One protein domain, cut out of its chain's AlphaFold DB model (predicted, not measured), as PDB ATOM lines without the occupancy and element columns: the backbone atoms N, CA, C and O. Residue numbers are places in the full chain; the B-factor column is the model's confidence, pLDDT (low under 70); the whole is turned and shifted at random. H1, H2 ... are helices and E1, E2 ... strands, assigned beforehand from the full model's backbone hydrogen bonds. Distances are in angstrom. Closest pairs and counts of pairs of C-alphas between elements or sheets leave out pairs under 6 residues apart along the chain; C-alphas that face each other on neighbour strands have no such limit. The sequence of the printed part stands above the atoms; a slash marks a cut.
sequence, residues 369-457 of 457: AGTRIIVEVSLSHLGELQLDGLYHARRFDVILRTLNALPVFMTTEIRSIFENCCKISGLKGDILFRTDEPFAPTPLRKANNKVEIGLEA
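AT A GLANCE: This is residues 369 to 457 of the 457 residues of an uncharacterized protein of Rhodospirillaceae bacterium (UniProt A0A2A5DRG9). A twisted wall of four strands has one helix, H1, over the E3 and E4 part of one face, with the other face bare, and a second helix, H2, sticks out as a free arm with residues 443 to 448 and 450 to 457. The three long strands E1, E2 and E3 fold back and forth side by side, and the short E4 lies at the edge beside E3. The printed part has 89 residues, with two named helices and four named strands in the order E1 E2 E3 H1 E4 H2; the sheet's order is E1 E2 E3 E4, mixed, and the class is mixed, helices and strands. The whole is loose, with a radius of gyration of the C-alphas of 15.7 A, and flat, with spans of 54 by 34 by 17 A; the arm adds to its longest span.

HOW THE PARTS SIT: E1, residues 370 to 379, and E2, residues 383 to 392, form an antiparallel hairpin at 166 degrees, with N 373 and O 389 2.8 A apart, within hydrogen-bond range. E2 and E3, residues 395 to 402, form a second antiparallel hairpin, also at 166 degrees, with N 388 and O 399 at 2.9 A. E1, E2 and E3 are a meander, each strand the antiparallel neighbour of the one before. E4, residues 431 to 434, is parallel to E3 at 23 degrees, with N 432 and O 398 at 2.8 A. H1, residues 408 to 425, is on the sheet at a height of 9.8 A, over E3 and E4, and runs along the strands, at 24 degrees to E4 on the local plane. The closest C-alphas of H1 and E4 are those of Arg 415 and Ile 431, 6.5 A apart. E3, H1 and E4 make a strand-helix-strand unit, two parallel neighbour strands with a helix between, and its crossover is right-handed; with H1 on one face, helix and sheet make two layers. H2, residues 443 to 455, is not on the sheet and is apart from H1. In H1 every O i to N i+4 pair is within hydrogen-bond range; in H2, 6 of 9 are.

IN THESE COORDINATES: E1 begins at C-alpha 370 (50.621, -17.738, -1.548) and is 28.6 A long, E2 29.4 A and E3 22.9 A. H1 is 25.8 A long from C-alpha 408 (47.173, -20.306, -31.842). E4 measures 10.0 A. H2 is 19.6 A long and ends at C-alpha 455 (19.723, -37.365, -2.940).

THE WHOLE: The C-alphas farthest apart, Ile 424 and Ala 457, are 54.5 A apart. The printed part has no cut, and its link E4 to H2 is short, the others tight. The sheet is twisted, its C-alphas lying up to 4.3 A off the best plane. Mean pLDDT of the printed part is 81.8; residue 369, residues 437 to 438, 440 to 441 and 443 to 457 are under 70.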
ATOM      1  N   ALA A 369      53.220 -20.687   0.983       67.00
ATOM      2  CA  ALA A 369      52.625 -19.373   1.237       67.00
ATOM      3  C   ALA A 369      52.351 -18.631  -0.070       67.00
ATOM      4  O   ALA A 369      53.261 -18.189  -0.778       67.00
ATOM      5  N   GLY A 370      51.068 -18.437  -0.358       84.00
ATOM      6  CA  GLY A 370      50.621 -17.738  -1.548       84.00
ATOM      7  C   GLY A 370      49.118 -17.505  -1.562       84.00
ATOM      8  O   GLY A 370      48.351 -18.065  -0.778       84.00
ATOM      9  N   THR A 371      48.690 -16.662  -2.491       89.94
ATOM     10  CA  THR A 371      47.277 -16.409  -2.761       89.94
ATOM     11  C   THR A 371      46.885 -17.152  -4.029       89.94
ATOM     12  O   THR A 371      47.386 -16.841  -5.111       89.94
ATOM     13  N   ARG A 372      45.974 -18.123  -3.911       91.31
ATOM     14  CA  ARG A 372      45.351 -18.779  -5.063       91.31
ATOM     15  C   ARG A 372      44.119 -17.992  -5.490       91.31
ATOM     16  O   ARG A 372      43.265 -17.657  -4.670       91.31
ATOM     17  N   ILE A 373      44.048 -17.701  -6.777       93.06
ATOM     18  CA  ILE A 373      43.050 -16.848  -7.408       93.06
ATOM     19  C   ILE A 373      42.400 -17.671  -8.511       93.06
ATOM     20  O   ILE A 373      43.071 -18.040  -9.465       93.06
ATOM     21  N   ILE A 374      41.103 -17.944  -8.408       93.19
ATOM     22  CA  ILE A 374      40.356 -18.603  -9.481       93.19
ATOM     23  C   ILE A 374      39.292 -17.640  -9.992       93.19
ATOM     24  O   ILE A 374      38.458 -17.179  -9.219       93.19
ATOM     25  N   VAL A 375      39.299 -17.342 -11.287       93.00
ATOM     26  CA  VAL A 375      38.251 -16.563 -11.953       93.00
ATOM     27  C   VAL A 375      37.478 -17.480 -12.886       93.00
ATOM     28  O   VAL A 375      38.073 -18.124 -13.740       93.00
ATOM     29  N   GLU A 376      36.158 -17.523 -12.739       91.75
ATOM     30  CA  GLU A 376      35.261 -18.234 -13.649       91.75
ATOM     31  C   GLU A 376      34.348 -17.240 -14.368       91.75
ATOM     32  O   GLU A 376      33.724 -16.376 -13.744       91.75
ATOM     33  N   VAL A 377      34.244 -17.393 -15.685       88.75
ATOM     34  CA  VAL A 377      33.347 -16.610 -16.538       88.75
ATOM     35  C   VAL A 377      32.739 -17.513 -17.606       88.75
ATOM     36  O   VAL A 377      33.404 -18.407 -18.121       88.75
ATOM     37  N   SER A 378      31.472 -17.277 -17.940       84.38
ATOM     38  CA  SER A 378      30.815 -17.928 -19.075       84.38
ATOM     39  C   SER A 378      30.729 -16.955 -20.250       84.38
ATOM     40  O   SER A 378      30.263 -15.818 -20.106       84.38
ATOM     41  N   LEU A 379      31.233 -17.379 -21.407       81.25
ATOM     42  CA  LEU A 379      31.300 -16.589 -22.632       81.25
ATOM     43  C   LEU A 379      30.460 -17.248 -23.727       81.25
ATOM     44  O   LEU A 379      30.576 -18.446 -23.952       81.25
ATOM     45  N   SER A 380      29.680 -16.458 -24.470       75.12
ATOM     46  CA  SER A 380      28.704 -16.976 -25.444       75.12
ATOM     47  C   SER A 380      29.313 -17.881 -26.525       75.12
ATOM     48  O   SER A 380      28.680 -18.841 -26.942       75.12
ATOM     49  N   HIS A 381      30.546 -17.598 -26.963       74.50
ATOM     50  CA  HIS A 381      31.219 -18.362 -28.025       74.50
ATOM     51  C   HIS A 381      32.232 -19.384 -27.501       74.50
ATOM     52  O   HIS A 381      32.491 -20.382 -28.165       74.50
ATOM     53  N   LEU A 382      32.835 -19.123 -26.338       75.88
ATOM     54  CA  LEU A 382      33.928 -19.939 -25.800       75.88
ATOM     55  C   LEU A 382      33.466 -20.905 -24.697       75.88
ATOM     56  O   LEU A 382      34.217 -21.795 -24.305       75.88
ATOM     57  N   GLY A 383      32.221 -20.762 -24.235       83.62
ATOM     58  CA  GLY A 383      31.667 -21.530 -23.129       83.62
ATOM     59  C   GLY A 383      32.249 -21.095 -21.788       83.62
ATOM     60  O   GLY A 383      32.605 -19.928 -21.595       83.62
ATOM     61  N   GLU A 384      32.323 -22.029 -20.841       85.12
ATOM     62  CA  GLU A 384      32.948 -21.765 -19.550       85.12
ATOM     63  C   GLU A 384      34.468 -21.608 -19.702       85.12
ATOM     64  O   GLU A 384      35.145 -22.389 -20.373       85.12
ATOM     65  N   LEU A 385      35.006 -20.587 -19.041       89.62
ATOM     66  CA  LEU A 385      36.428 -20.298 -18.961       89.62
ATOM     67  C   LEU A 385      36.817 -20.152 -17.492       89.62
ATOM     68  O   LEU A 385      36.143 -19.456 -16.725       89.62
ATOM     69  N   GLN A 386      37.926 -20.785 -17.115       92.56
ATOM     70  CA  GLN A 386      38.498 -20.695 -15.777       92.56
ATOM     71  C   GLN A 386      39.956 -20.235 -15.858       92.56
ATOM     72  O   GLN A 386      40.772 -20.830 -16.556       92.56
ATOM     73  N   LEU A 387      40.296 -19.186 -15.118       93.75
ATOM     74  CA  LEU A 387      41.667 -18.734 -14.897       93.75
ATOM     75  C   LEU A 387      42.061 -19.117 -13.472       93.75
ATOM     76  O   LEU A 387      41.454 -18.623 -12.532       93.75
ATOM     77  N   ASP A 388      43.052 -19.989 -13.313       92.94
ATOM     78  CA  ASP A 388      43.572 -20.452 -12.020       92.94
ATOM     79  C   ASP A 388      45.005 -19.944 -11.850       92.94
ATOM     80  O   ASP A 388      45.925 -20.417 -12.513       92.94
ATOM     81  N   GLY A 389      45.173 -18.920 -11.020       93.50
ATOM     82  CA  GLY A 389      46.437 -18.254 -10.753       93.50
ATOM     83  C   GLY A 389      46.946 -18.527  -9.342       93.50
ATOM     84  O   GLY A 389      46.179 -18.510  -8.378       93.50
ATOM     85  N   LEU A 390      48.254 -18.711  -9.203       92.50
ATOM     86  CA  LEU A 390      48.945 -18.770  -7.922       92.50
ATOM     87  C   LEU A 390      49.911 -17.592  -7.818       92.50
ATOM     88  O   LEU A 390      50.837 -17.462  -8.617       92.50
ATOM     89  N   TYR A 391      49.686 -16.733  -6.827       91.81
ATOM     90  CA  TYR A 391      50.563 -15.614  -6.509       91.81
ATOM     91  C   TYR A 391      51.402 -15.923  -5.269       91.81
ATOM     92  O   TYR A 391      50.855 -16.086  -4.180       91.81
ATOM     93  N   HIS A 392      52.721 -15.967  -5.417       90.12
ATOM     94  CA  HIS A 392      53.663 -16.281  -4.341       90.12
ATOM     95  C   HIS A 392      55.005 -15.589  -4.627       90.12
ATOM     96  O   HIS A 392      55.435 -15.552  -5.771       90.12
ATOM     97  N   ALA A 393      55.668 -15.007  -3.621       87.12
ATOM     98  CA  ALA A 393      57.027 -14.445  -3.747       87.12
ATOM     99  C   ALA A 393      57.286 -13.552  -4.996       87.12
ATOM    100  O   ALA A 393      58.325 -13.659  -5.649       87.12
ATOM    101  N   ARG A 394      56.343 -12.654  -5.347       88.62
ATOM    102  CA  ARG A 394      56.372 -11.807  -6.572       88.62
ATOM    103  C   ARG A 394      56.421 -12.602  -7.890       88.62
ATOM    104  O   ARG A 394      56.831 -12.084  -8.932       88.62
ATOM    105  N   ARG A 395      55.965 -13.847  -7.850       91.88
ATOM    106  CA  ARG A 395      55.695 -14.708  -8.990       91.88
ATOM    107  C   ARG A 395      54.190 -14.937  -9.103       91.88
ATOM    108  O   ARG A 395      53.511 -15.111  -8.093       91.88
ATOM    109  N   PHE A 396      53.674 -14.900 -10.320       93.69
ATOM    110  CA  PHE A 396      52.277 -15.146 -10.630       93.69
ATOM    111  C   PHE A 396      52.196 -16.168 -11.756       93.69
ATOM    112  O   PHE A 396      52.391 -15.809 -12.908       93.69
ATOM    113  N   ASP A 397      51.956 -17.434 -11.434       93.50
ATOM    114  CA  ASP A 397      51.805 -18.488 -12.440       93.50
ATOM    115  C   ASP A 397      50.313 -18.741 -12.685       93.50
ATOM    116  O   ASP A 397      49.532 -18.819 -11.736       93.50
ATOM    117  N   VAL A 398      49.901 -18.842 -13.951       95.38
ATOM    118  CA  VAL A 398      48.487 -18.905 -14.348       95.38
ATOM    119  C   VAL A 398      48.221 -20.100 -15.251       95.38
ATOM    120  O   VAL A 398      48.965 -20.378 -16.186       95.38
ATOM    121  N   ILE A 399      47.103 -20.779 -15.022       94.44
ATOM    122  CA  ILE A 399      46.547 -21.777 -15.931       94.44
ATOM    123  C   ILE A 399      45.214 -21.247 -16.455       94.44
ATOM    124  O   ILE A 399      44.272 -21.044 -15.689       94.44
ATOM    125  N   LEU A 400      45.126 -21.048 -17.768       93.94
ATOM    126  CA  LEU A 400      43.883 -20.743 -18.462       93.94
ATOM    127  C   LEU A 400      43.261 -22.041 -18.978       93.94
ATOM    128  O   LEU A 400      43.840 -22.720 -19.827       93.94
ATOM    129  N   ARG A 401      42.086 -22.380 -18.454       92.06
ATOM    130  CA  ARG A 401      41.316 -23.577 -18.796       92.06
ATOM    131  C   ARG A 401      40.097 -23.191 -19.620       92.06
ATOM    132  O   ARG A 401      39.328 -22.313 -19.222       92.06
ATOM    133  N   THR A 402      39.923 -23.859 -20.750       91.06
ATOM    134  CA  THR A 402      38.793 -23.671 -21.665       91.06
ATOM    135  C   THR A 402      38.207 -25.017 -22.067       91.06
ATOM    136  O   THR A 402      38.897 -26.032 -22.028       91.06
ATOM    137  N   LEU A 403      36.937 -25.027 -22.482       85.88
ATOM    138  CA  LEU A 403      36.290 -26.239 -23.005       85.88
ATOM    139  C   LEU A 403      36.827 -26.626 -24.387       85.88
ATOM    140  O   LEU A 403      37.065 -27.795 -24.669       85.88
ATOM    141  N   ASN A 404      37.048 -25.627 -25.243       84.88
ATOM    142  CA  ASN A 404      37.599 -25.809 -26.582       84.88
ATOM    143  C   ASN A 404      39.038 -25.302 -26.643       84.88
ATOM    144  O   ASN A 404      39.383 -24.314 -25.985       84.88
ATOM    145  N   ALA A 405      39.864 -25.951 -27.464       86.31
ATOM    146  CA  ALA A 405      41.222 -25.494 -27.717       86.31
ATOM    147  C   ALA A 405      41.207 -24.066 -28.281       86.31
ATOM    148  O   ALA A 405      40.506 -23.769 -29.254       86.31
ATOM    149  N   LEU A 406      41.987 -23.180 -27.662       89.69
ATOM    150  CA  LEU A 406      42.134 -21.813 -28.141       89.69
ATOM    151  C   LEU A 406      42.960 -21.794 -29.433       89.69
ATOM    152  O   LEU A 406      44.010 -22.440 -29.491       89.69
ATOM    153  N   PRO A 407      42.546 -21.027 -30.457       92.25
ATOM    154  CA  PRO A 407      43.362 -20.824 -31.645       92.25
ATOM    155  C   PRO A 407      44.756 -20.286 -31.298       92.25
ATOM    156  O   PRO A 407      44.915 -19.472 -30.384       92.25
ATOM    157  N   VAL A 408      45.765 -20.674 -32.085       93.31
ATOM    158  CA  VAL A 408      47.173 -20.306 -31.842       93.31
ATOM    159  C   VAL A 408      47.360 -18.791 -31.735       93.31
ATOM    160  O   VAL A 408      48.059 -18.327 -30.831       93.31
ATOM    161  N   PHE A 409      46.688 -18.010 -32.588       95.19
ATOM    162  CA  PHE A 409      46.762 -16.546 -32.534       95.19
ATOM    163  C   PHE A 409      46.326 -16.012 -31.161       95.19
ATOM    164  O   PHE A 409      47.022 -15.190 -30.573       95.19
ATOM    165  N   MET A 410      45.243 -16.551 -30.594       93.25
ATOM    166  CA  MET A 410      44.698 -16.103 -29.316       93.25
ATOM    167  C   MET A 410      45.629 -16.473 -28.159       93.25
ATOM    168  O   MET A 410      45.902 -15.642 -27.301       93.25
ATOM    169  N   THR A 411      46.176 -17.693 -28.155       94.44
ATOM    170  CA  THR A 411      47.162 -18.094 -27.133       94.44
ATOM    171  C   THR A 411      48.426 -17.230 -27.177       94.44
ATOM    172  O   THR A 411      48.973 -16.884 -26.131       94.44
ATOM    173  N   THR A 412      48.854 -16.826 -28.378       95.88
ATOM    174  CA  THR A 412      50.020 -15.957 -28.586       95.88
ATOM    175  C   THR A 412      49.748 -14.546 -28.068       95.88
ATOM    176  O   THR A 412      50.557 -13.999 -27.319       95.88
ATOM    177  N   GLU A 413      48.591 -13.968 -28.402       95.81
ATOM    178  CA  GLU A 413      48.216 -12.637 -27.918       95.81
ATOM    179  C   GLU A 413      48.016 -12.603 -26.401       95.81
ATOM    180  O   GLU A 413      48.559 -11.722 -25.735       95.81
ATOM    181  N   ILE A 414      47.315 -13.587 -25.828       94.75
ATOM    182  CA  ILE A 414      47.119 -13.684 -24.376       94.75
ATOM    183  C   ILE A 414      48.469 -13.796 -23.655       94.75
ATOM    184  O   ILE A 414      48.681 -13.119 -22.648       94.75
ATOM    185  N   ARG A 415      49.404 -14.605 -24.177       95.88
ATOM    186  CA  ARG A 415      50.759 -14.727 -23.619       95.88
ATOM    187  C   ARG A 415      51.513 -13.397 -23.663       95.88
ATOM    188  O   ARG A 415      52.079 -12.995 -22.653       95.88
ATOM    189  N   SER A 416      51.455 -12.681 -24.784       96.38
ATOM    190  CA  SER A 416      52.069 -11.354 -24.929       96.38
ATOM    191  C   SER A 416      51.507 -10.339 -23.922       96.38
ATOM    192  O   SER A 416      52.266  -9.632 -23.251       96.38
ATOM    193  N   ILE A 417      50.179 -10.309 -23.743       93.88
ATOM    194  CA  ILE A 417      49.509  -9.457 -22.748       93.88
ATOM    195  C   ILE A 417      49.987  -9.807 -21.335       93.88
ATOM    196  O   ILE A 417      50.347  -8.915 -20.567       93.88
ATOM    197  N   PHE A 418      50.026 -11.097 -20.998       95.00
ATOM    198  CA  PHE A 418      50.474 -11.577 -19.695       95.00
ATOM    199  C   PHE A 418      51.927 -11.174 -19.400       95.00
ATOM    200  O   PHE A 418      52.203 -10.576 -18.360       95.00
ATOM    201  N   GLU A 419      52.848 -11.412 -20.337       95.06
ATOM    202  CA  GLU A 419      54.258 -11.039 -20.190       95.06
ATOM    203  C   GLU A 419      54.444  -9.529 -20.007       95.06
ATOM    204  O   GLU A 419      55.263  -9.094 -19.192       95.06
ATOM    205  N   ASN A 420      53.687  -8.714 -20.746       94.31
ATOM    206  CA  ASN A 420      53.723  -7.263 -20.598       94.31
ATOM    207  C   ASN A 420      53.222  -6.827 -19.211       94.31
ATOM    208  O   ASN A 420      53.869  -6.025 -18.538       94.31
ATOM    209  N   CYS A 421      52.117  -7.409 -18.738       90.56
ATOM    210  CA  CYS A 421      51.595  -7.160 -17.395       90.56
ATOM    211  C   CYS A 421      52.606  -7.546 -16.305       90.56
ATOM    212  O   CYS A 421      52.823  -6.763 -15.377       90.56
ATOM    213  N   CYS A 422      53.277  -8.696 -16.426       92.19
ATOM    214  CA  CYS A 422      54.348  -9.108 -15.514       92.19
ATOM    215  C   CYS A 422      55.518  -8.111 -15.513       92.19
ATOM    216  O   CYS A 422      55.967  -7.696 -14.445       92.19
ATOM    217  N   LYS A 423      55.962  -7.646 -16.689       93.12
ATOM    218  CA  LYS A 423      57.034  -6.639 -16.813       93.12
ATOM    219  C   LYS A 423      56.671  -5.321 -16.127       93.12
ATOM    220  O   LYS A 423      57.467  -4.812 -15.344       93.12
ATOM    221  N   ILE A 424      55.471  -4.795 -16.383       92.19
ATOM    222  CA  ILE A 424      55.004  -3.515 -15.821       92.19
ATOM    223  C   ILE A 424      54.828  -3.604 -14.298       92.19
ATOM    224  O   ILE A 424      55.171  -2.670 -13.579       92.19
ATOM    225  N   SER A 425      54.319  -4.731 -13.794       88.88
ATOM    226  CA  SER A 425      54.100  -4.954 -12.356       88.88
ATOM    227  C   SER A 425      55.353  -5.413 -11.597       88.88
ATOM    228  O   SER A 425      55.328  -5.523 -10.370       88.88
ATOM    229  N   GLY A 426      56.460  -5.678 -12.299       92.44
ATOM    230  CA  GLY A 426      57.683  -6.217 -11.704       92.44
ATOM    231  C   GLY A 426      57.496  -7.623 -11.122       92.44
ATOM    232  O   GLY A 426      58.142  -7.959 -10.124       92.44
ATOM    233  N   LEU A 427      56.590  -8.407 -11.713       92.25
ATOM    234  CA  LEU A 427      56.306  -9.798 -11.375       92.25
ATOM    235  C   LEU A 427      57.001 -10.746 -12.357       92.25
ATOM    236  O   LEU A 427      57.244 -10.412 -13.516       92.25
ATOM    237  N   LYS A 428      57.298 -11.958 -11.892       93.00
ATOM    238  CA  LYS A 428      57.694 -13.090 -12.747       93.00
ATOM    239  C   LYS A 428      56.518 -14.054 -12.900       93.00
ATOM    240  O   LYS A 428      55.595 -13.999 -12.099       93.00
ATOM    241  N   GLY A 429      56.557 -14.957 -13.871       92.56
ATOM    242  CA  GLY A 429      55.534 -15.995 -14.002       92.56
ATOM    243  C   GLY A 429      55.401 -16.525 -15.418       92.56
ATOM    244  O   GLY A 429      56.038 -16.004 -16.334       92.56
ATOM    245  N   ASP A 430      54.566 -17.544 -15.576       93.19
ATOM    246  CA  ASP A 430      54.176 -18.092 -16.875       93.19
ATOM    247  C   ASP A 430      52.661 -18.338 -16.938       93.19
ATOM    248  O   ASP A 430      51.990 -18.489 -15.913       93.19
ATOM    249  N   ILE A 431      52.134 -18.386 -18.158       96.00
ATOM    250  CA  ILE A 431      50.757 -18.756 -18.455       96.00
ATOM    251  C   ILE A 431      50.711 -20.051 -19.270       96.00
ATOM    252  O   ILE A 431      51.333 -20.189 -20.327       96.00
ATOM    253  N   LEU A 432      49.931 -21.010 -18.784       94.06
ATOM    254  CA  LEU A 432      49.689 -22.297 -19.425       94.06
ATOM    255  C   LEU A 432      48.253 -22.356 -19.937       94.06
ATOM    256  O   LEU A 432      47.326 -21.927 -19.257       94.06
ATOM    257  N   PHE A 433      48.067 -22.931 -21.119       94.12
ATOM    258  CA  PHE A 433      46.750 -23.146 -21.711       94.12
ATOM    259  C   PHE A 433      46.389 -24.620 -21.586       94.12
ATOM    260  O   PHE A 433      47.203 -25.484 -21.916       94.12
ATOM    261  N   ARG A 434      45.185 -24.908 -21.097       90.69
ATOM    262  CA  ARG A 434      44.675 -26.270 -20.966       90.69
ATOM    263  C   ARG A 434      43.257 -26.387 -21.488       90.69
ATOM    264  O   ARG A 434      42.442 -25.481 -21.329       90.69
ATOM    265  N   THR A 435      42.976 -27.551 -22.047       87.44
ATOM    266  CA  THR A 435      41.656 -27.937 -22.529       87.44
ATOM    267  C   THR A 435      41.274 -29.202 -21.774       87.44
ATOM    268  O   THR A 435      41.526 -30.305 -22.241       87.44
ATOM    269  N   ASP A 436      40.766 -29.018 -20.553       74.50
ATOM    270  CA  ASP A 436      40.468 -30.096 -19.606       74.50
ATOM    271  C   ASP A 436      39.029 -29.933 -19.081       74.50
ATOM    272  O   ASP A 436      38.648 -28.829 -18.684       74.50
ATOM    273  N   GLU A 437      38.281 -31.035 -18.974       69.31
ATOM    274  CA  GLU A 437      37.050 -31.132 -18.179       69.31
ATOM    275  C   GLU A 437      37.158 -32.343 -17.226       69.31
ATOM    276  O   GLU A 437      37.631 -33.400 -17.655       69.31
ATOM    277  N   PRO A 438      36.768 -32.232 -15.937       65.75
ATOM    278  CA  PRO A 438      36.205 -31.066 -15.253       65.75
ATOM    279  C   PRO A 438      37.249 -30.018 -14.835       65.75
ATOM    280  O   PRO A 438      38.400 -30.323 -14.523       65.75
ATOM    281  N   PHE A 439      36.814 -28.759 -14.766       74.69
ATOM    282  CA  PHE A 439      37.589 -27.670 -14.168       74.69
ATOM    283  C   PHE A 439      37.903 -27.921 -12.690       74.69
ATOM    284  O   PHE A 439      37.219 -28.687 -12.004       74.69
ATOM    285  N   ALA A 440      38.926 -27.227 -12.177       67.88
ATOM    286  CA  ALA A 440      39.344 -27.373 -10.789       67.88
ATOM    287  C   ALA A 440      38.153 -27.122  -9.839       67.88
ATOM    288  O   ALA A 440      37.347 -26.212 -10.082       67.88
ATOM    289  N   PRO A 441      38.013 -27.918  -8.763       67.62
ATOM    290  CA  PRO A 441      36.854 -27.843  -7.892       67.62
ATOM    291  C   PRO A 441      36.869 -26.531  -7.103       67.62
ATOM    292  O   PRO A 441      37.671 -26.349  -6.186       67.62
ATOM    293  N   THR A 442      35.951 -25.631  -7.438       75.06
ATOM    294  CA  THR A 442      35.713 -24.385  -6.704       75.06
ATOM    295  C   THR A 442      34.772 -24.624  -5.519       75.06
ATOM    296  O   THR A 442      34.010 -25.597  -5.526       75.06
ATOM    297  N   PRO A 443      34.779 -23.757  -4.489       63.50
ATOM    298  CA  PRO A 443      33.886 -23.876  -3.332       63.50
ATOM    299  C   PRO A 443      32.416 -24.030  -3.728       63.50
ATOM    300  O   PRO A 443      31.715 -24.897  -3.212       63.50
ATOM    301  N   LEU A 444      31.972 -23.249  -4.718       59.75
ATOM    302  CA  LEU A 444      30.605 -23.324  -5.232       59.75
ATOM    303  C   LEU A 444      30.320 -24.660  -5.926       59.75
ATOM    304  O   LEU A 444      29.254 -25.235  -5.717       59.75
ATOM    305  N   ARG A 445      31.271 -25.195  -6.705       66.00
ATOM    306  CA  ARG A 445      31.113 -26.492  -7.381       66.00
ATOM    307  C   ARG A 445      31.122 -27.655  -6.375       66.00
ATOM    308  O   ARG A 445      30.308 -28.566  -6.500       66.00
ATOM    309  N   LYS A 446      31.953 -27.593  -5.325       57.12
ATOM    310  CA  LYS A 446      31.955 -28.568  -4.213       57.12
ATOM    311  C   LYS A 446      30.636 -28.556  -3.435       57.12
ATOM    312  O   LYS A 446      30.086 -29.621  -3.162       57.12
ATOM    313  N   ALA A 447      30.113 -27.369  -3.118       55.50
ATOM    314  CA  ALA A 447      28.819 -27.222  -2.453       55.50
ATOM    315  C   ALA A 447      27.672 -27.788  -3.307       55.50
ATOM    316  O   ALA A 447      26.775 -28.433  -2.775       55.50
ATOM    317  N   ASN A 448      27.728 -27.598  -4.630       54.66
ATOM    318  CA  ASN A 448      26.751 -28.149  -5.568       54.66
ATOM    319  C   ASN A 448      26.779 -29.686  -5.594       54.66
ATOM    320  O   ASN A 448      25.732 -30.312  -5.471       54.66
ATOM    321  N   ASN A 449      27.978 -30.274  -5.681       51.81
ATOM    322  CA  ASN A 449      28.161 -31.725  -5.743       51.81
ATOM    323  C   ASN A 449      27.753 -32.418  -4.429       51.81
ATOM    324  O   ASN A 449      27.111 -33.460  -4.440       51.81
ATOM    325  N   LYS A 450      28.042 -31.809  -3.270       49.06
ATOM    326  CA  LYS A 450      27.659 -32.363  -1.956       49.06
ATOM    327  C   LYS A 450      26.139 -32.490  -1.774       49.06
ATOM    328  O   LYS A 450      25.691 -33.374  -1.053       49.06
ATOM    329  N   VAL A 451      25.354 -31.618  -2.410       47.50
ATOM    330  CA  VAL A 451      23.883 -31.679  -2.376       47.50
ATOM    331  C   VAL A 451      23.351 -32.777  -3.298       47.50
ATOM    332  O   VAL A 451      22.365 -33.418  -2.962       47.50
ATOM    333  N   GLU A 452      24.008 -33.016  -4.431       36.41
ATOM    334  CA  GLU A 452      23.590 -34.017  -5.421       36.41
ATOM    335  C   GLU A 452      23.819 -35.450  -4.919       36.41
ATOM    336  O   GLU A 452      22.947 -36.300  -5.051       36.41
ATOM    337  N   ILE A 453      24.927 -35.688  -4.210       39.84
ATOM    338  CA  ILE A 453      25.243 -36.996  -3.608       39.84
ATOM    339  C   ILE A 453      24.335 -37.302  -2.393       39.84
ATOM    340  O   ILE A 453      24.195 -38.448  -1.981       39.84
ATOM    341  N   GLY A 454      23.687 -36.285  -1.813       36.06
ATOM    342  CA  GLY A 454      22.744 -36.436  -0.699       36.06
ATOM    343  C   GLY A 454      21.314 -36.812  -1.104       36.06
ATOM    344  O   GLY A 454      20.453 -36.867  -0.231       36.06
ATOM    345  N   LEU A 455      21.047 -37.025  -2.399       37.66
ATOM    346  CA  LEU A 455      19.723 -37.365  -2.940       37.66
ATOM    347  C   LEU A 455      19.565 -38.847  -3.347       37.66
ATOM    348  O   LEU A 455      18.475 -39.226  -3.762       37.66
ATOM    349  N   GLU A 456      20.595 -39.686  -3.180       32.47
ATOM    350  CA  GLU A 456      20.557 -41.132  -3.491       32.47
ATOM    351  C   GLU A 456      20.860 -42.052  -2.285       32.47
ATOM    352  O   GLU A 456      21.477 -43.104  -2.446       32.47
ATOM    353  N   ALA A 457      20.433 -41.695  -1.068       30.94
ATOM    354  CA  ALA A 457      20.564 -42.575   0.104       30.94
ATOM    355  C   ALA A 457      19.224 -42.872   0.778       30.94
ATOM    356  O   ALA A 457      18.520 -41.898   1.139       30.94
TER     357      ALA A 457